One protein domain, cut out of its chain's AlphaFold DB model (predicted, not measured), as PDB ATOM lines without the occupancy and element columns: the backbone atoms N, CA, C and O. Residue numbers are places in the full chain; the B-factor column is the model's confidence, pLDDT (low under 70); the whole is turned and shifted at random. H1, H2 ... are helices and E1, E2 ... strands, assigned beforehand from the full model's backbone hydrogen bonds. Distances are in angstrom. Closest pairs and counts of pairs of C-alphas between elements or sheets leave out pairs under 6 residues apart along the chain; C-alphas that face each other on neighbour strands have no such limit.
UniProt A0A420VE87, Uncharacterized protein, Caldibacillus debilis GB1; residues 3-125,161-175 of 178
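What this domain is: This is residues 3 to 125 and 161 to 175 of the 178 residues of an uncharacterized protein of Caldibacillus debilis GB1 (UniProt A0A420VE87). A strongly twisted sheet of four strands, E1, E3, E5 and E6, curls round the short helix H1; beyond E1 lies a small second sheet, E2 with E4, with the short helices H3 and H4 near it. The long strands E5 and E6 bend sharply, and long unnamed stretches, residues 7 to 36 and 72 to 83, run around the outside. The printed part has 138 residues, with four named helices and six named strands in the order E1 E2 H1 H2 E3 H3 H4 E4 E5 E6; the class is mixed, helices and strands, with under half of the residues in named elements. The large sheet's order is E1 - E3 - E5 - E6, all antiparallel. The whole is compact, with a radius of gyration of the C-alphas of 14.4 A, and rounded, spanning 36 by 33 by 24 A.

Where its parts are: Find C-alpha 3 at (-31.561, 41.156, 6.561), where E1, residues 3 to 6, begins its 10.3 A. Beside it is E3, residues 65 to 71, 19.9 A long. E5, residues 113 to 125, covers 28.8 A and bends by 80 degrees at residue 120; E6, residues 161 to 174, covers 29.2 A, bends by 82 degrees at residue 165 and ends at (-22.563, 52.433, 2.341). Look for E2 at residues 37 to 39 and E4 at 102 to 104. The helices are H1, residues 43 to 48, 8.6 A; H2, 55 to 59; H3, 84 to 89, 8.5 A; and H4, 96 to 99.

How they stand to each other: Start with the large sheet and its neighbour strands: across E1 and E3, N 4 and O 69 are 2.9 A apart, across E3 and E5, N 68 and O 115 are 2.8 A apart, and across E5 and E6, N 120 and O 167 are 2.8 A apart, each pair within hydrogen-bond range. H1 is on this sheet, its closest C-alphas to E6 being Ser 48 and Arg 162, 5.1 A apart. H2 is on it at a height over the sheet of 8.2 A, only just over E6, with 3 of its 5 C-alphas. H4 only grazes the sheet, with residues 98 to 99, and H3 is not on it. H4 touches H1, closest at the C-alphas of Asp 45 and Thr 99, 5.1 A, and touches H3, closest at those of Pro 84 and Ala 96, 5.0 A. In the antiparallel pair E2 and E4, N 102 and O 39 are 2.8 A apart; residues 81 to 82 pair antiparallel with 103 to 104 of E4. The closest C-alphas of E1 and E2, His 4 and Val 39, are 5.0 A apart. In H1, H2 and H3 every O i to N i+4 pair is within hydrogen-bond range; H4 is too short for one.

The domain as a whole: The C-alphas farthest apart, those of Glu 61 and Asn 79, are 39.6 A apart. Residues 126 to 160 are cut out, and C-alphas 125 and 161 stand 5.6 A apart across the cut. Look for long links from E1 to E2 and from E3 to H3. The mean pLDDT of the printed part is 94.2, and no printed residue is under 70.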
ATOM      1  N   TYR A   3     -32.933  41.065   7.048       98.62
ATOM      2  CA  TYR A   3     -31.561  41.156   6.561       98.62
ATOM      3  C   TYR A   3     -31.396  40.377   5.257       98.62
ATOM      4  O   TYR A   3     -32.053  39.357   5.061       98.62
ATOM      5  N   HIS A   4     -30.514  40.853   4.383       97.75
ATOM      6  CA  HIS A   4     -29.993  40.119   3.230       97.75
ATOM      7  C   HIS A   4     -28.477  40.302   3.178       97.75
ATOM      8  O   HIS A   4     -27.978  41.397   3.445       97.75
ATOM      9  N   LEU A   5     -27.750  39.249   2.811       96.44
ATOM     10  CA  LEU A   5     -26.292  39.265   2.743       96.44
ATOM     11  C   LEU A   5     -25.810  39.070   1.309       96.44
ATOM     12  O   LEU A   5     -26.375  38.284   0.554       96.44
ATOM     13  N   SER A   6     -24.724  39.752   0.960       93.88
ATOM     14  CA  SER A   6     -24.047  39.594  -0.325       93.88
ATOM     15  C   SER A   6     -22.546  39.384  -0.129       93.88
ATOM     16  O   SER A   6     -21.913  40.044   0.696       93.88
ATOM     17  N   LYS A   7     -21.979  38.476  -0.930       91.31
ATOM     18  CA  LYS A   7     -20.526  38.342  -1.152       91.31
ATOM     19  C   LYS A   7     -20.051  39.129  -2.382       91.31
ATOM     20  O   LYS A   7     -18.854  39.201  -2.634       91.31
ATOM     21  N   ASP A   8     -20.977  39.707  -3.147       91.19
ATOM     22  CA  ASP A   8     -20.671  40.621  -4.243       91.19
ATOM     23  C   ASP A   8     -20.636  42.063  -3.723       91.19
ATOM     24  O   ASP A   8     -21.641  42.592  -3.231       91.19
ATOM     25  N   PHE A   9     -19.459  42.678  -3.837       92.94
ATOM     26  CA  PHE A   9     -19.177  44.054  -3.432       92.94
ATOM     27  C   PHE A   9     -19.123  45.024  -4.616       92.94
ATOM     28  O   PHE A   9     -19.017  46.233  -4.397       92.94
ATOM     29  N   SER A  10     -19.192  44.513  -5.852       92.19
ATOM     30  CA  SER A  10     -18.996  45.294  -7.078       92.19
ATOM     31  C   SER A  10     -20.096  46.329  -7.306       92.19
ATOM     32  O   SER A  10     -19.833  47.383  -7.885       92.19
ATOM     33  N   GLN A  11     -21.310  46.054  -6.823       90.31
ATOM     34  CA  GLN A  11     -22.453  46.951  -6.925       90.31
ATOM     35  C   GLN A  11     -23.219  47.034  -5.604       90.31
ATOM     36  O   GLN A  11     -23.299  46.078  -4.827       90.31
ATOM     37  N   VAL A  12     -23.780  48.213  -5.349       94.75
ATOM     38  CA  VAL A  12     -24.707  48.455  -4.242       94.75
ATOM     39  C   VAL A  12     -26.117  48.350  -4.803       94.75
ATOM     40  O   VAL A  12     -26.468  49.059  -5.744       94.75
ATOM     41  N   ILE A  13     -26.923  47.453  -4.240       95.50
ATOM     42  CA  ILE A  13     -28.307  47.261  -4.670       95.50
ATOM     43  C   ILE A  13     -29.187  48.269  -3.930       95.50
ATOM     44  O   ILE A  13     -29.351  48.188  -2.714       95.50
ATOM     45  N   THR A  14     -29.770  49.209  -4.671       96.06
ATOM     46  CA  THR A  14     -30.675  50.234  -4.126       96.06
ATOM     47  C   THR A  14     -32.137  49.785  -4.123       96.06
ATOM     48  O   THR A  14     -32.927  50.257  -3.310       96.06
ATOM     49  N   VAL A  15     -32.500  48.828  -4.984       97.19
ATOM     50  CA  VAL A  15     -33.819  48.183  -5.009       97.19
ATOM     51  C   VAL A  15     -33.644  46.694  -5.283       97.19
ATOM     52  O   VAL A  15     -33.138  46.295  -6.332       97.19
ATOM     53  N   PHE A  16     -34.101  45.862  -4.356       97.88
ATOM     54  CA  PHE A  16     -34.190  44.422  -4.546       97.88
ATOM     55  C   PHE A  16     -35.501  44.095  -5.250       97.88
ATOM     56  O   PHE A  16     -36.576  44.480  -4.790       97.88
ATOM     57  N   ILE A  17     -35.401  43.369  -6.358       98.06
ATOM     58  CA  ILE A  17     -36.540  42.900  -7.146       98.06
ATOM     59  C   ILE A  17     -36.609  41.375  -6.988       98.06
ATOM     60  O   ILE A  17     -35.571  40.722  -7.147       98.06
ATOM     61  N   PRO A  18     -37.785  40.790  -6.687       98.25
ATOM     62  CA  PRO A  18     -37.939  39.342  -6.638       98.25
ATOM     63  C   PRO A  18     -37.460  38.677  -7.929       98.25
ATOM     64  O   PRO A  18     -37.869  39.057  -9.028       98.25
ATOM     65  N   ARG A  19     -36.598  37.668  -7.795       97.12
ATOM     66  CA  ARG A  19     -36.032  36.905  -8.915       97.12
ATOM     67  C   ARG A  19     -36.041  35.418  -8.605       97.12
ATOM     68  O   ARG A  19     -36.084  35.030  -7.442       97.12
ATOM     69  N   ILE A  20     -35.969  34.587  -9.637       96.25
ATOM     70  CA  ILE A  20     -35.682  33.162  -9.453       96.25
ATOM     71  C   ILE A  20     -34.170  33.036  -9.184       96.25
ATOM     72  O   ILE A  20     -33.376  33.521 -10.001       96.25
ATOM     73  N   PRO A  21     -33.736  32.464  -8.045       92.44
ATOM     74  CA  PRO A  21     -32.318  32.247  -7.778       92.44
ATOM     75  C   PRO A  21     -31.679  31.296  -8.799       92.44
ATOM     76  O   PRO A  21     -32.318  30.364  -9.293       92.44
ATOM     77  N   GLN A  22     -30.400  31.526  -9.115       91.38
ATOM     78  CA  GLN A  22     -29.645  30.619  -9.987       91.38
ATOM     79  C   GLN A  22     -29.518  29.239  -9.331       91.38
ATOM     80  O   GLN A  22     -29.653  29.116  -8.116       91.38
ATOM     81  N   ARG A  23     -29.270  28.189 -10.119       89.38
ATOM     82  CA  ARG A  23     -29.247  26.805  -9.616       89.38
ATOM     83  C   ARG A  23     -28.229  26.614  -8.491       89.38
ATOM     84  O   ARG A  23     -28.519  25.937  -7.518       89.38
ATOM     85  N   GLU A  24     -27.072  27.246  -8.610       87.31
ATOM     86  CA  GLU A  24     -25.959  27.184  -7.660       87.31
ATOM     87  C   GLU A  24     -26.262  27.933  -6.354       87.31
ATOM     88  O   GLU A  24     -25.541  27.790  -5.371       87.31
ATOM     89  N   GLN A  25     -27.314  28.757  -6.353       86.62
ATOM     90  CA  GLN A  25     -27.781  29.512  -5.196       86.62
ATOM     91  C   GLN A  25     -28.919  28.806  -4.451       86.62
ATOM     92  O   GLN A  25     -29.386  29.344  -3.454       86.62
ATOM     93  N   ARG A  26     -29.384  27.658  -4.959       87.75
ATOM     94  CA  ARG A  26     -30.524  26.906  -4.430       87.75
ATOM     95  C   ARG A  26     -30.066  25.611  -3.785       87.75
ATOM     96  O   ARG A  26     -29.149  24.951  -4.280       87.75
ATOM     97  N   MET A  27     -30.771  25.204  -2.740       86.06
ATOM     98  CA  MET A  27     -30.709  23.833  -2.252       86.06
ATOM     99  C   MET A  27     -31.279  22.869  -3.309       86.06
ATOM    100  O   MET A  27     -32.217  23.186  -4.047       86.06
ATOM    101  N   GLU A  28     -30.737  21.650  -3.377       86.81
ATOM    102  CA  GLU A  28     -31.335  20.593  -4.190       86.81
ATOM    103  C   GLU A  28     -32.773  20.295  -3.728       86.81
ATOM    104  O   GLU A  28     -33.027  20.014  -2.558       86.81
ATOM    105  N   GLY A  29     -33.726  20.359  -4.661       87.44
ATOM    106  CA  GLY A  29     -35.152  20.181  -4.370       87.44
ATOM    107  C   GLY A  29     -35.883  21.449  -3.913       87.44
ATOM    108  O   GLY A  29     -37.090  21.387  -3.692       87.44
ATOM    109  N   GLU A  30     -35.199  22.592  -3.806       90.19
ATOM    110  CA  GLU A  30     -35.832  23.892  -3.565       90.19
ATOM    111  C   GLU A  30     -36.683  24.333  -4.770       90.19
ATOM    112  O   GLU A  30     -36.311  24.114  -5.929       90.19
ATOM    113  N   ASN A  31     -37.814  24.998  -4.511       93.25
ATOM    114  CA  ASN A  31     -38.709  25.496  -5.555       93.25
ATOM    115  C   ASN A  31     -37.973  26.429  -6.527       93.25
ATOM    116  O   ASN A  31     -37.271  27.356  -6.121       93.25
ATOM    117  N   GLU A  32     -38.185  26.230  -7.825       94.75
ATOM    118  CA  GLU A  32     -37.424  26.919  -8.871       94.75
ATOM    119  C   GLU A  32     -38.238  27.860  -9.750       94.75
ATOM    120  O   GLU A  32     -37.700  28.467 -10.670       94.75
ATOM    121  N   ASP A  33     -39.513  28.030  -9.414       96.50
ATOM    122  CA  ASP A  33     -40.467  28.761 -10.243       96.50
ATOM    123  C   ASP A  33     -40.870  30.106  -9.635       96.50
ATOM    124  O   ASP A  33     -41.296  31.010 -10.350       96.50
ATOM    125  N   THR A  34     -40.756  30.257  -8.312       97.12
ATOM    126  CA  THR A  34     -41.243  31.445  -7.599       97.12
ATOM    127  C   THR A  34     -40.158  32.518  -7.540       97.12
ATOM    128  O   THR A  34     -39.128  32.269  -6.914       97.12
ATOM    129  N   PRO A  35     -40.350  33.724  -8.102       98.06
ATOM    130  CA  PRO A  35     -39.431  34.833  -7.880       98.06
ATOM    131  C   PRO A  35     -39.511  35.327  -6.431       98.06
ATOM    132  O   PRO A  35     -40.600  35.643  -5.949       98.06
ATOM    133  N   ARG A  36     -38.368  35.438  -5.743       97.88
ATOM    134  CA  ARG A  36     -38.294  35.910  -4.352       97.88
ATOM    135  C   ARG A  36     -37.090  36.802  -4.079       97.88
ATOM    136  O   ARG A  36     -36.135  36.853  -4.855       97.88
ATOM    137  N   ILE A  37     -37.156  37.492  -2.948       98.12
ATOM    138  CA  ILE A  37     -36.007  38.052  -2.239       98.12
ATOM    139  C   ILE A  37     -35.862  37.240  -0.950       98.12
ATOM    140  O   ILE A  37     -36.774  37.237  -0.120       98.12
ATOM    141  N   CYS A  38     -34.739  36.541  -0.802       97.06
ATOM    142  CA  CYS A  38     -34.425  35.754   0.389       97.06
ATOM    143  C   CYS A  38     -33.906  36.686   1.488       97.06
ATOM    144  O   CYS A  38     -32.943  37.428   1.265       97.06
ATOM    145  N   VAL A  39     -34.547  36.670   2.653       98.12
ATOM    146  CA  VAL A  39     -34.189  37.502   3.809       98.12
ATOM    147  C   VAL A  39     -34.304  36.698   5.100       98.12
ATOM    148  O   VAL A  39     -34.974  35.672   5.125       98.12
ATOM    149  N   ALA A  40     -33.702  37.155   6.195       98.12
ATOM    150  CA  ALA A  40     -33.896  36.534   7.508       98.12
ATOM    151  C   ALA A  40     -33.996  37.563   8.641       98.12
ATOM    152  O   ALA A  40     -33.894  38.771   8.421       98.12
ATOM    153  N   LYS A  41     -34.244  37.086   9.866       97.81
ATOM    154  CA  LYS A  41     -34.393  37.931  11.068       97.81
ATOM    155  C   LYS A  41     -33.071  38.293  11.734       97.81
ATOM    156  O   LYS A  41     -33.058  39.210  12.553       97.81
ATOM    157  N   SER A  42     -31.990  37.610  11.379       98.06
ATOM    158  CA  SER A  42     -30.646  37.835  11.902       98.06
ATOM    159  C   SER A  42     -29.602  37.659  10.795       98.06
ATOM    160  O   SER A  42     -29.893  37.096   9.737       98.06
ATOM    161  N   ILE A  43     -28.386  38.160  11.028       97.81
ATOM    162  CA  ILE A  43     -27.264  37.961  10.099       97.81
ATOM    163  C   ILE A  43     -26.829  36.490  10.138       97.81
ATOM    164  O   ILE A  43     -26.504  35.929   9.099       97.81
ATOM    165  N   GLU A  44     -26.880  35.848  11.303       97.50
ATOM    166  CA  GLU A  44     -26.585  34.426  11.489       97.50
ATOM    167  C   GLU A  44     -27.493  33.519  10.658       97.50
ATOM    168  O   GLU A  44     -27.010  32.616   9.974       97.50
ATOM    169  N   ASP A  45     -28.797  33.797  10.657       97.25
ATOM    170  CA  ASP A  45     -29.771  33.073   9.838       97.25
ATOM    171  C   ASP A  45     -29.466  33.271   8.344       97.25
ATOM    172  O   ASP A  45     -29.402  32.310   7.578       97.25
ATOM    173  N   CYS A  46     -29.154  34.504   7.924       97.06
ATOM    174  CA  CYS A  46     -28.735  34.748   6.546       97.06
ATOM    175  C   CYS A  46     -27.436  34.017   6.174       97.06
ATOM    176  O   CYS A  46     -27.336  33.531   5.051       97.06
ATOM    177  N   LEU A  47     -26.447  33.945   7.074       95.81
ATOM    178  CA  LEU A  47     -25.202  33.196   6.855       95.81
ATOM    179  C   LEU A  47     -25.474  31.690   6.743       95.81
ATOM    180  O   LEU A  47     -24.871  31.023   5.904       95.81
ATOM    181  N   SER A  48     -26.407  31.178   7.548       95.31
ATOM    182  CA  SER A  48     -26.853  29.780   7.507       95.31
ATOM    183  C   SER A  48     -27.549  29.441   6.185       95.31
ATOM    184  O   SER A  48     -27.347  28.352   5.664       95.31
ATOM    185  N   ALA A  49     -28.314  30.384   5.620       92.19
ATOM    186  CA  ALA A  49     -29.033  30.240   4.349       92.19
ATOM    187  C   ALA A  49     -28.170  30.475   3.090       92.19
ATOM    188  O   ALA A  49     -28.653  30.328   1.968       92.19
ATOM    189  N   MET A  50     -26.908  30.906   3.223       88.56
ATOM    190  CA  MET A  50     -26.057  31.137   2.051       88.56
ATOM    191  C   MET A  50     -25.760  29.826   1.305       88.56
ATOM    192  O   MET A  50     -25.765  28.760   1.915       88.56
ATOM    193  N   PRO A  51     -25.394  29.871   0.011       82.56
ATOM    194  CA  PRO A  51     -24.931  28.680  -0.696       82.56
ATOM    195  C   PRO A  51     -23.746  28.016   0.027       82.56
ATOM    196  O   PRO A  51     -22.731  28.669   0.293       82.56
ATOM    197  N   GLY A  52     -23.895  26.728   0.355       79.56
ATOM    198  CA  GLY A  52     -22.949  25.959   1.181       79.56
ATOM    199  C   GLY A  52     -23.077  26.182   2.698       79.56
ATOM    200  O   GLY A  52     -22.300  25.608   3.460       79.56
ATOM    201  N   GLY A  53     -24.040  26.997   3.134       83.50
ATOM    202  CA  GLY A  53     -24.351  27.321   4.524       83.50
ATOM    203  C   GLY A  53     -23.152  27.814   5.334       83.50
ATOM    204  O   GLY A  53     -22.179  28.359   4.803       83.50
ATOM    205  N   GLY A  54     -23.197  27.566   6.646       85.06
ATOM    206  CA  GLY A  54     -22.075  27.831   7.549       85.06
ATOM    207  C   GLY A  54     -20.791  27.067   7.193       85.06
ATOM    208  O   GLY A  54     -19.707  27.606   7.406       85.06
ATOM    209  N   TYR A  55     -20.867  25.884   6.568       89.12
ATOM    210  CA  TYR A  55     -19.674  25.120   6.154       89.12
ATOM    211  C   TYR A  55     -18.813  25.873   5.124       89.12
ATOM    212  O   TYR A  55     -17.583  25.744   5.096       89.12
ATOM    213  N   ALA A  56     -19.427  26.729   4.298       86.62
ATOM    214  CA  ALA A  56     -18.695  27.603   3.379       86.62
ATOM    215  C   ALA A  56     -17.846  28.666   4.108       86.62
ATOM    216  O   ALA A  56     -16.910  29.212   3.522       86.62
ATOM    217  N   LEU A  57     -18.156  28.969   5.374       87.50
ATOM    218  CA  LEU A  57     -17.341  29.833   6.234       87.50
ATOM    219  C   LEU A  57     -16.183  29.070   6.889       87.50
ATOM    220  O   LEU A  57     -15.247  29.686   7.380       87.50
ATOM    221  N   GLU A  58     -16.206  27.742   6.942       85.12
ATOM    222  CA  GLU A  58     -15.101  26.969   7.528       85.12
ATOM    223  C   GLU A  58     -13.983  26.708   6.517       85.12
ATOM    224  O   GLU A  58     -12.810  26.636   6.880       85.12
ATOM    225  N   SER A  59     -14.349  26.600   5.238       80.88
ATOM    226  CA  SER A  59     -13.447  26.262   4.132       80.88
ATOM    227  C   SER A  59     -12.931  27.467   3.336       80.88
ATOM    228  O   SER A  59     -12.017  27.316   2.528       80.88
ATOM    229  N   GLY A  60     -13.506  28.658   3.534       74.94
ATOM    230  CA  GLY A  60     -13.142  29.863   2.787       74.94
ATOM    231  C   GLY A  60     -11.877  30.563   3.298       74.94
ATOM    232  O   GLY A  60     -11.510  30.456   4.467       74.94
ATOM    233  N   GLU A  61     -11.243  31.358   2.430       75.00
ATOM    234  CA  GLU A  61     -10.162  32.258   2.844       75.00
ATOM    235  C   GLU A  61     -10.684  33.331   3.810       75.00
ATOM    236  O   GLU A  61     -11.740  33.937   3.598       75.00
ATOM    237  N   LYS A  62      -9.925  33.553   4.886       81.81
ATOM    238  CA  LYS A  62     -10.192  34.581   5.895       81.81
ATOM    239  C   LYS A  62      -9.407  35.862   5.575       81.81
ATOM    240  O   LYS A  62      -8.288  35.764   5.072       81.81
ATOM    241  N   PRO A  63      -9.936  37.048   5.926       79.00
ATOM    242  CA  PRO A  63     -11.179  37.268   6.668       79.00
ATOM    243  C   PRO A  63     -12.444  37.187   5.800       79.00
ATOM    244  O   PRO A  63     -12.429  37.518   4.614       79.00
ATOM    245  N   HIS A  64     -13.566  36.786   6.402       89.00
ATOM    246  CA  HIS A  64     -14.854  36.772   5.708       89.00
ATOM    247  C   HIS A  64     -15.476  38.159   5.736       89.00
ATOM    248  O   HIS A  64     -15.950  38.622   6.775       89.00
ATOM    249  N   ARG A  65     -15.498  38.808   4.574       94.25
ATOM    250  CA  ARG A  65     -16.218  40.062   4.377       94.25
ATOM    251  C   ARG A  65     -17.601  39.787   3.833       94.25
ATOM    252  O   ARG A  65     -17.755  38.982   2.914       94.25
ATOM    253  N   ILE A  66     -18.589  40.494   4.369       95.75
ATOM    254  CA  ILE A  66     -19.986  40.376   3.956       95.75
ATOM    255  C   ILE A  66     -20.601  41.768   3.841       95.75
ATOM    256  O   ILE A  66     -20.451  42.592   4.741       95.75
ATOM    257  N   ARG A  67     -21.333  42.018   2.753       97.31
ATOM    258  CA  ARG A  67     -22.212  43.183   2.646       97.31
ATOM    259  C   ARG A  67     -23.568  42.858   3.246       97.31
ATOM    260  O   ARG A  67     -24.203  41.885   2.840       97.31
ATOM    261  N   VAL A  68     -24.015  43.690   4.175       98.31
ATOM    262  CA  VAL A  68     -25.304  43.571   4.854       98.31
ATOM    263  C   VAL A  68     -26.262  44.609   4.294       98.31
ATOM    264  O   VAL A  68     -25.936  45.794   4.218       98.31
ATOM    265  N   TYR A  69     -27.460  44.162   3.940       98.50
ATOM    266  CA  TYR A  69     -28.603  45.012   3.638       98.50
ATOM    267  C   TYR A  69     -29.667  44.799   4.704       98.50
ATOM    268  O   TYR A  69     -30.019  43.658   5.013       98.50
ATOM    269  N   GLU A  70     -30.200  45.888   5.241       98.50
ATOM    270  CA  GLU A  70     -31.306  45.834   6.186       98.50
ATOM    271  C   GLU A  70     -32.584  46.427   5.600       98.50
ATOM    272  O   GLU A  70     -32.548  47.479   4.963       98.50
ATOM    273  N   PHE A  71     -33.726  45.816   5.902       98.44
ATOM    274  CA  PHE A  71     -35.047  46.258   5.460       98.44
ATOM    275  C   PHE A  71     -35.987  46.447   6.647       98.44
ATOM    276  O   PHE A  71     -36.078  45.592   7.541       98.44
ATOM    277  N   ASP A  72     -36.724  47.558   6.650       97.75
ATOM    278  CA  ASP A  72     -37.783  47.777   7.629       97.75
ATOM    279  C   ASP A  72     -38.969  46.864   7.314       97.75
ATOM    280  O   ASP A  72     -39.748  47.105   6.395       97.75
ATOM    281  N   GLU A  73     -39.116  45.814   8.113       96.38
ATOM    282  CA  GLU A  73     -40.187  44.827   7.995       96.38
ATOM    283  C   GLU A  73     -41.591  45.445   7.962       96.38
ATOM    284  O   GLU A  73     -42.474  44.905   7.304       96.38
ATOM    285  N   ARG A  74     -41.803  46.597   8.610       97.19
ATOM    286  CA  ARG A  74     -43.108  47.283   8.624       97.19
ATOM    287  C   ARG A  74     -43.526  47.785   7.241       97.19
ATOM    288  O   ARG A  74     -44.697  48.084   7.032       97.19
ATOM    289  N   THR A  75     -42.576  47.893   6.313       97.12
ATOM    290  CA  THR A  75     -42.825  48.267   4.913       97.12
ATOM    291  C   THR A  75     -43.179  47.062   4.036       97.12
ATOM    292  O   THR A  75     -43.613  47.233   2.896       97.12
ATOM    293  N   VAL A  76     -43.020  45.839   4.550       97.81
ATOM    294  CA  VAL A  76     -43.331  44.600   3.833       97.81
ATOM    295  C   VAL A  76     -44.798  44.250   4.039       97.81
ATOM    296  O   VAL A  76     -45.280  44.175   5.168       97.81
ATOM    297  N   ASN A  77     -45.525  44.020   2.945       97.88
ATOM    298  CA  ASN A  77     -46.893  43.531   3.032       97.88
ATOM    299  C   ASN A  77     -46.881  42.117   3.648       97.88
ATOM    300  O   ASN A  77     -46.214  41.238   3.099       97.88
ATOM    301  N   PRO A  78     -47.632  41.850   4.731       96.56
ATOM    302  CA  PRO A  78     -47.665  40.527   5.355       96.56
ATOM    303  C   PRO A  78     -48.055  39.390   4.401       96.56
ATOM    304  O   PRO A  78     -47.558  38.281   4.546       96.56
ATOM    305  N   ASN A  79     -48.885  39.660   3.386       97.69
ATOM    306  CA  ASN A  79     -49.275  38.661   2.380       97.69
ATOM    307  C   ASN A  79     -48.143  38.313   1.398       97.69
ATOM    308  O   ASN A  79     -48.227  37.318   0.685       97.69
ATOM    309  N   ASN A  80     -47.106  39.146   1.352       98.31
ATOM    310  CA  ASN A  80     -45.931  38.976   0.510       98.31
ATOM    311  C   ASN A  80     -44.742  38.391   1.280       98.31
ATOM    312  O   ASN A  80     -43.736  38.073   0.656       98.31
ATOM    313  N   LEU A  81     -44.839  38.261   2.609       98.19
ATOM    314  CA  LEU A  81     -43.787  37.728   3.471       98.19
ATOM    315  C   LEU A  81     -44.120  36.286   3.864       98.19
ATOM    316  O   LEU A  81     -44.971  36.038   4.718       98.19
ATOM    317  N   ILE A  82     -43.426  35.331   3.259       98.19
ATOM    318  CA  ILE A  82     -43.606  33.909   3.543       98.19
ATOM    319  C   ILE A  82     -42.636  33.513   4.663       98.19
ATOM    320  O   ILE A  82     -41.422  33.651   4.486       98.19
ATOM    321  N   PRO A  83     -43.139  33.027   5.814       97.44
ATOM    322  CA  PRO A  83     -42.294  32.633   6.931       97.44
ATOM    323  C   PRO A  83     -41.609  31.274   6.706       97.44
ATOM    324  O   PRO A  83     -42.134  30.440   5.960       97.44
ATOM    325  N   PRO A  84     -40.508  30.992   7.431       97.06
ATOM    326  CA  PRO A  84     -39.727  29.771   7.264       97.06
ATOM    327  C   PRO A  84     -40.541  28.497   7.478       97.06
ATOM    328  O   PRO A  84     -40.391  27.522   6.750       97.06
ATOM    329  N   SER A  85     -41.470  28.515   8.439       95.38
ATOM    330  CA  SER A  85     -42.362  27.382   8.695       95.38
ATOM    331  C   SER A  85     -43.238  27.052   7.485       95.38
ATOM    332  O   SER A  85     -43.406  25.880   7.159       95.38
ATOM    333  N   LEU A  86     -43.767  28.062   6.789       96.69
ATOM    334  CA  LEU A  86     -44.593  27.854   5.601       96.69
ATOM    335  C   LEU A  86     -43.746  27.402   4.406       96.69
ATOM    336  O   LEU A  86     -44.173  26.496   3.690       96.69
ATOM    337  N   LEU A  87     -42.547  27.968   4.227       96.81
ATOM    338  CA  LEU A  87     -41.590  27.527   3.204       96.81
ATOM    339  C   LEU A  87     -41.226  26.050   3.376       96.81
ATOM    340  O   LEU A  87     -41.334  25.268   2.427       96.81
ATOM    341  N   TYR A  88     -40.886  25.663   4.604       95.81
ATOM    342  CA  TYR A  88     -40.572  24.290   4.967       95.81
ATOM    343  C   TYR A  88     -41.764  23.361   4.731       95.81
ATOM    344  O   TYR A  88     -41.683  22.422   3.946       95.81
ATOM    345  N   PHE A  89     -42.918  23.641   5.343       95.19
ATOM    346  CA  PHE A  89     -44.070  22.741   5.285       95.19
ATOM    347  C   PHE A  89     -44.747  22.641   3.912       95.19
ATOM    348  O   PHE A  89     -45.488  21.676   3.695       95.19
ATOM    349  N   SER A  90     -44.490  23.600   3.017       94.44
ATOM    350  CA  SER A  90     -44.894  23.556   1.603       94.44
ATOM    351  C   SER A  90     -43.878  22.825   0.717       94.44
ATOM    352  O   SER A  90     -44.144  22.615  -0.464       94.44
ATOM    353  N   GLY A  91     -42.723  22.438   1.269       93.31
ATOM    354  CA  GLY A  91     -41.631  21.805   0.533       93.31
ATOM    355  C   GLY A  91     -40.915  22.748  -0.433       93.31
ATOM    356  O   GLY A  91     -40.305  22.277  -1.384       93.31
ATOM    357  N   TRP A  92     -41.024  24.068  -0.238       94.31
ATOM    358  CA  TRP A  92     -40.410  25.054  -1.133       94.31
ATOM    359  C   TRP A  92     -38.945  25.300  -0.805       94.31
ATOM    360  O   TRP A  92     -38.166  25.506  -1.726       94.31
ATOM    361  N   VAL A  93     -38.585  25.247   0.478       93.31
ATOM    362  CA  VAL A  93     -37.209  25.361   0.976       93.31
ATOM    363  C   VAL A  93     -37.069  24.371   2.123       93.31
ATOM    364  O   VAL A  93     -37.696  24.533   3.171       93.31
ATOM    365  N   LEU A  94     -36.332  23.284   1.904       90.81
ATOM    366  CA  LEU A  94     -36.369  22.127   2.804       90.81
ATOM    367  C   LEU A  94     -35.600  22.354   4.112       90.81
ATOM    368  O   LEU A  94     -35.871  21.678   5.102       90.81
ATOM    369  N   ASP A  95     -34.691  23.320   4.137       91.31
ATOM    370  CA  ASP A  95     -33.888  23.719   5.291       91.31
ATOM    371  C   ASP A  95     -34.322  25.054   5.914       91.31
ATOM    372  O   ASP A  95     -33.737  25.462   6.916       91.31
ATOM    373  N   ALA A  96     -35.389  25.696   5.419       93.69
ATOM    374  CA  ALA A  96     -35.850  26.993   5.935       93.69
ATOM    375  C   ALA A  96     -36.110  26.988   7.450       93.69
ATOM    376  O   ALA A  96     -35.917  27.996   8.125       93.69
ATOM    377  N   TRP A  97     -36.525  25.855   8.019       88.62
ATOM    378  CA  TRP A  97     -36.735  25.739   9.462       88.62
ATOM    379  C   TRP A  97     -35.427  25.831  10.273       88.62
ATOM    380  O   TRP A  97     -35.450  26.318  11.406       88.62
ATOM    381  N   VAL A  98     -34.302  25.395   9.695       91.62
ATOM    382  CA  VAL A  98     -32.959  25.510  10.280       91.62
ATOM    383  C   VAL A  98     -32.411  26.909  10.050       91.62
ATOM    384  O   VAL A  98     -31.956  27.546  11.000       91.62
ATOM    385  N   THR A  99     -32.455  27.370   8.799       93.62
ATOM    386  CA  THR A  99     -31.792  28.603   8.358       93.62
ATOM    387  C   THR A  99     -32.566  29.859   8.729       93.62
ATOM    388  O   THR A  99     -32.004  30.945   8.695       93.62
ATOM    389  N   GLY A 100     -33.850  29.743   9.081       94.88
ATOM    390  CA  GLY A 100     -34.692  30.891   9.406       94.88
ATOM    391  C   GLY A 100     -35.002  31.776   8.196       94.88
ATOM    392  O   GLY A 100     -35.361  32.942   8.378       94.88
ATOM    393  N   GLU A 101     -34.870  31.245   6.977       95.81
ATOM    394  CA  GLU A 101     -35.116  31.979   5.738       95.81
ATOM    395  C   GLU A 101     -36.594  32.360   5.576       95.81
ATOM    396  O   GLU A 101     -37.506  31.558   5.767       95.81
ATOM    397  N   TYR A 102     -36.819  33.608   5.180       97.88
ATOM    398  CA  TYR A 102     -38.092  34.148   4.730       97.88
ATOM    399  C   TYR A 102     -37.988  34.490   3.248       97.88
ATOM    400  O   TYR A 102     -36.945  34.943   2.766       97.88
ATOM    401  N   TRP A 103     -39.112  34.391   2.543       98.12
ATOM    402  CA  TRP A 103     -39.234  34.922   1.189       98.12
ATOM    403  C   TRP A 103     -40.112  36.157   1.177       98.12
ATOM    404  O   TRP A 103     -41.229  36.134   1.693       98.12
ATOM    405  N   VAL A 104     -39.635  37.212   0.522       98.56
ATOM    406  CA  VAL A 104     -40.500  38.291   0.047       98.56
ATOM    407  C   VAL A 104     -40.812  38.065  -1.427       98.56
ATOM    408  O   VAL A 104     -39.906  37.997  -2.258       98.56
ATOM    409  N   ILE A 105     -42.099  37.945  -1.743       98.38
ATOM    410  CA  ILE A 105     -42.624  37.724  -3.097       98.38
ATOM    411  C   ILE A 105     -43.496  38.904  -3.530       98.38
ATOM    412  O   ILE A 105     -44.031  39.619  -2.693       98.38
ATOM    413  N   ASN A 106     -43.668  39.120  -4.838       98.12
ATOM    414  CA  ASN A 106     -44.578  40.143  -5.393       98.12
ATOM    415  C   ASN A 106     -44.380  41.578  -4.853       98.12
ATOM    416  O   ASN A 106     -45.286  42.410  -4.930       98.12
ATOM    417  N   GLN A 107     -43.210  41.878  -4.294       98.38
ATOM    418  CA  GLN A 107     -42.880  43.177  -3.727       98.38
ATOM    419  C   GLN A 107     -41.380  43.427  -3.831       98.38
ATOM    420  O   GLN A 107     -40.570  42.581  -3.463       98.38
ATOM    421  N   ASN A 108     -41.028  44.624  -4.292       98.44
ATOM    422  CA  ASN A 108     -39.657  45.108  -4.253       98.44
ATOM    423  C   ASN A 108     -39.319  45.610  -2.848       98.44
ATOM    424  O   ASN A 108     -40.186  46.141  -2.146       98.44
ATOM    425  N   LEU A 109     -38.050  45.497  -2.464       98.25
ATOM    426  CA  LEU A 109     -37.551  46.018  -1.197       98.25
ATOM    427  C   LEU A 109     -36.502  47.098  -1.429       98.25
ATOM    428  O   LEU A 109     -35.605  46.940  -2.255       98.25
ATOM    429  N   VAL A 110     -36.593  48.175  -0.656       97.50
ATOM    430  CA  VAL A 110     -35.574  49.225  -0.592       97.50
ATOM    431  C   VAL A 110     -34.856  49.075   0.749       97.50
ATOM    432  O   VAL A 110     -35.528  49.116   1.785       97.50
ATOM    433  N   PRO A 111     -33.533  48.838   0.768       97.81
ATOM    434  CA  PRO A 111     -32.799  48.738   2.016       97.81
ATOM    435  C   PRO A 111     -32.794  50.091   2.734       97.81
ATOM    436  O   PRO A 111     -32.631  51.139   2.117       97.81
ATOM    437  N   VAL A 112     -32.968  50.066   4.053       97.56
ATOM    438  CA  VAL A 112     -32.865  51.257   4.912       97.56
ATOM    439  C   VAL A 112     -31.434  51.497   5.383       97.56
ATOM    440  O   VAL A 112     -31.093  52.617   5.761       97.56
ATOM    441  N   ARG A 113     -30.598  50.451   5.379       97.38
ATOM    442  CA  ARG A 113     -29.165  50.512   5.683       97.38
ATOM    443  C   ARG A 113     -28.402  49.515   4.822       97.38
ATOM    444  O   ARG A 113     -28.901  48.424   4.545       97.38
ATOM    445  N   CYS A 114     -27.190  49.897   4.437       98.12
ATOM    446  CA  CYS A 114     -26.220  49.034   3.784       98.12
ATOM    447  C   CYS A 114     -24.849  49.294   4.406       98.12
ATOM    448  O   CYS A 114     -24.475  50.447   4.619       98.12
ATOM    449  N   TYR A 115     -24.125  48.237   4.751       98.06
ATOM    450  CA  TYR A 115     -22.787  48.341   5.324       98.06
ATOM    451  C   TYR A 115     -22.014  47.044   5.103       98.06
ATOM    452  O   TYR A 115     -22.606  45.972   4.978       98.06
ATOM    453  N   ASP A 116     -20.691  47.140   5.083       97.94
ATOM    454  CA  ASP A 116     -19.822  45.969   5.006       97.94
ATOM    455  C   ASP A 116     -19.327  45.601   6.410       97.94
ATOM    456  O   ASP A 116     -18.981  46.475   7.213       97.94
ATOM    457  N   ILE A 117     -19.295  44.303   6.705       97.81
ATOM    458  CA  ILE A 117     -18.773  43.733   7.951       97.81
ATOM    459  C   ILE A 117     -17.631  42.766   7.666       97.81
ATOM    460  O   ILE A 117     -17.564  42.163   6.590       97.81
ATOM    461  N   GLU A 118     -16.772  42.584   8.660       97.00
ATOM    462  CA  GLU A 118     -15.799  41.499   8.717       97.00
ATOM    463  C   GLU A 118     -16.146  40.588   9.897       97.00
ATOM    464  O   GLU A 118     -16.431  41.077  10.993       97.00
ATOM    465  N   LEU A 119     -16.183  39.273   9.669       95.94
ATOM    466  CA  LEU A 119     -16.523  38.315  10.722       95.94
ATOM    467  C   LEU A 119     -15.303  38.055  11.618       95.94
ATOM    468  O   LEU A 119     -14.263  37.614  11.128       95.94
ATOM    469  N   ASP A 120     -15.466  38.259  12.925       94.50
ATOM    470  CA  ASP A 120     -14.421  38.062  13.936       94.50
ATOM    471  C   ASP A 120     -14.456  36.642  14.517       94.50
ATOM    472  O   ASP A 120     -13.426  35.979  14.650       94.50
ATOM    473  N   ALA A 121     -15.654  36.167  14.868       94.75
ATOM    474  CA  ALA A 121     -15.879  34.837  15.425       94.75
ATOM    475  C   ALA A 121     -17.308  34.360  15.148       94.75
ATOM    476  O   ALA A 121     -18.225  35.161  14.999       94.75
ATOM    477  N   TYR A 122     -17.493  33.049  15.069       95.75
ATOM    478  CA  TYR A 122     -18.790  32.393  14.914       95.75
ATOM    479  C   TYR A 122     -18.649  30.920  15.288       95.75
ATOM    480  O   TYR A 122     -17.546  30.364  15.281       95.75
ATOM    481  N   ASN A 123     -19.772  30.279  15.579       95.69
ATOM    482  CA  ASN A 123     -19.876  28.832  15.667       95.69
ATOM    483  C   ASN A 123     -20.715  28.307  14.505       95.69
ATOM    484  O   ASN A 123     -21.728  28.910  14.148       95.69
ATOM    485  N   VAL A 124     -20.294  27.176  13.950       95.06
ATOM    486  CA  VAL A 124     -21.090  26.376  13.022       95.06
ATOM    487  C   VAL A 124     -21.510  25.114  13.765       95.06
ATOM    488  O   VAL A 124     -20.681  24.466  14.403       95.06
ATOM    489  N   PHE A 125     -22.802  24.814  13.734       92.69
ATOM    490  CA  PHE A 125     -23.386  23.626  14.345       92.69
ATOM    491  C   PHE A 125     -24.096  22.798  13.284       92.69
ATOM    492  O   PHE A 125     -24.727  23.352  12.382       92.69
ATOM    493  N   ALA A 161     -25.651  23.123   8.133       92.69
ATOM    494  CA  ALA A 161     -24.884  24.073   8.920       92.69
ATOM    495  C   ALA A 161     -25.761  25.219   9.431       92.69
ATOM    496  O   ALA A 161     -26.323  25.990   8.649       92.69
ATOM    497  N   ARG A 162     -25.773  25.398  10.748       94.62
ATOM    498  CA  ARG A 162     -26.340  26.563  11.419       94.62
ATOM    499  C   ARG A 162     -25.227  27.430  11.990       94.62
ATOM    500  O   ARG A 162     -24.424  26.967  12.796       94.62
ATOM    501  N   VAL A 163     -25.209  28.701  11.611       96.00
ATOM    502  CA  VAL A 163     -24.317  29.708  12.188       96.00
ATOM    503  C   VAL A 163     -24.957  30.291  13.446       96.00
ATOM    504  O   VAL A 163     -26.154  30.573  13.472       96.00
ATOM    505  N   ALA A 164     -24.170  30.467  14.504       96.06
ATOM    506  CA  ALA A 164     -24.595  31.120  15.741       96.06
ATOM    507  C   ALA A 164     -23.406  31.765  16.471       96.06
ATOM    508  O   ALA A 164     -22.252  31.577  16.083       96.06
ATOM    509  N   ASN A 165     -23.696  32.527  17.534       96.38
ATOM    510  CA  ASN A 165     -22.706  33.255  18.343       96.38
ATOM    511  C   ASN A 165     -21.784  34.137  17.484       96.38
ATOM    512  O   ASN A 165     -20.559  34.104  17.615       96.38
ATOM    513  N   LEU A 166     -22.381  34.878  16.549       96.81
ATOM    514  CA  LEU A 166     -21.641  35.690  15.601       96.81
ATOM    515  C   LEU A 166     -21.096  36.953  16.275       96.81
ATOM    516  O   LEU A 166     -21.827  37.746  16.866       96.81
ATOM    517  N   HIS A 167     -19.801  37.167  16.096       96.88
ATOM    518  CA  HIS A 167     -19.105  38.405  16.390       96.88
ATOM    519  C   HIS A 167     -18.542  38.962  15.088       96.88
ATOM    520  O   HIS A 167     -17.917  38.243  14.306       96.88
ATOM    521  N   PHE A 168     -18.782  40.243  14.852       97.38
ATOM    522  CA  PHE A 168     -18.283  40.964  13.693       97.38
ATOM    523  C   PHE A 168     -18.058  42.425  14.060       97.38
ATOM    524  O   PHE A 168     -18.688  42.958  14.983       97.38
ATOM    525  N   HIS A 169     -17.254  43.096  13.248       97.50
ATOM    526  CA  HIS A 169     -17.141  44.541  13.272       97.50
ATOM    527  C   HIS A 169     -17.549  45.127  11.922       97.50
ATOM    528  O   HIS A 169     -17.389  44.522  10.859       97.50
ATOM    529  N   LYS A 170     -18.125  46.329  11.968       97.75
ATOM    530  CA  LYS A 170     -18.466  47.081  10.762       97.75
ATOM    531  C   LYS A 170     -17.198  47.707  10.186       97.75
ATOM    532  O   LYS A 170     -16.466  48.378  10.908       97.75
ATOM    533  N   ILE A 171     -16.985  47.516   8.889       96.75
ATOM    534  CA  ILE A 171     -15.862  48.084   8.139       96.75
ATOM    535  C   ILE A 171     -16.231  49.478   7.620       96.75
ATOM    536  O   ILE A 171     -15.466  50.425   7.779       96.75
ATOM    537  N   GLN A 172     -17.406  49.604   6.996       95.94
ATOM    538  CA  GLN A 172     -17.876  50.856   6.401       95.94
ATOM    539  C   GLN A 172     -19.400  50.879   6.273       95.94
ATOM    540  O   GLN A 172     -20.016  49.847   6.006       95.94
ATOM    541  N   ASP A 173     -19.993  52.061   6.423       96.81
ATOM    542  CA  ASP A 173     -21.361  52.331   5.981       96.81
ATOM    543  C   ASP A 173     -21.361  52.665   4.483       96.81
ATOM    544  O   ASP A 173     -20.426  53.282   3.969       96.81
ATOM    545  N   ILE A 174     -22.407  52.240   3.780       95.00
ATOM    546  CA  ILE A 174     -22.563  52.433   2.341       95.00
ATOM    547  C   ILE A 174     -23.780  53.315   2.106       95.00
ATOM    548  O   ILE A 174     -24.890  52.999   2.539       95.00
ATOM    549  N   GLU A 175     -23.577  54.414   1.385       89.31
ATOM    550  CA  GLU A 175     -24.675  55.277   0.973       89.31
ATOM    551  C   GLU A 175     -25.556  54.574  -0.063       89.31
ATOM    552  O   GLU A 175     -25.092  54.088  -1.096       89.31
TER     553      GLU A 175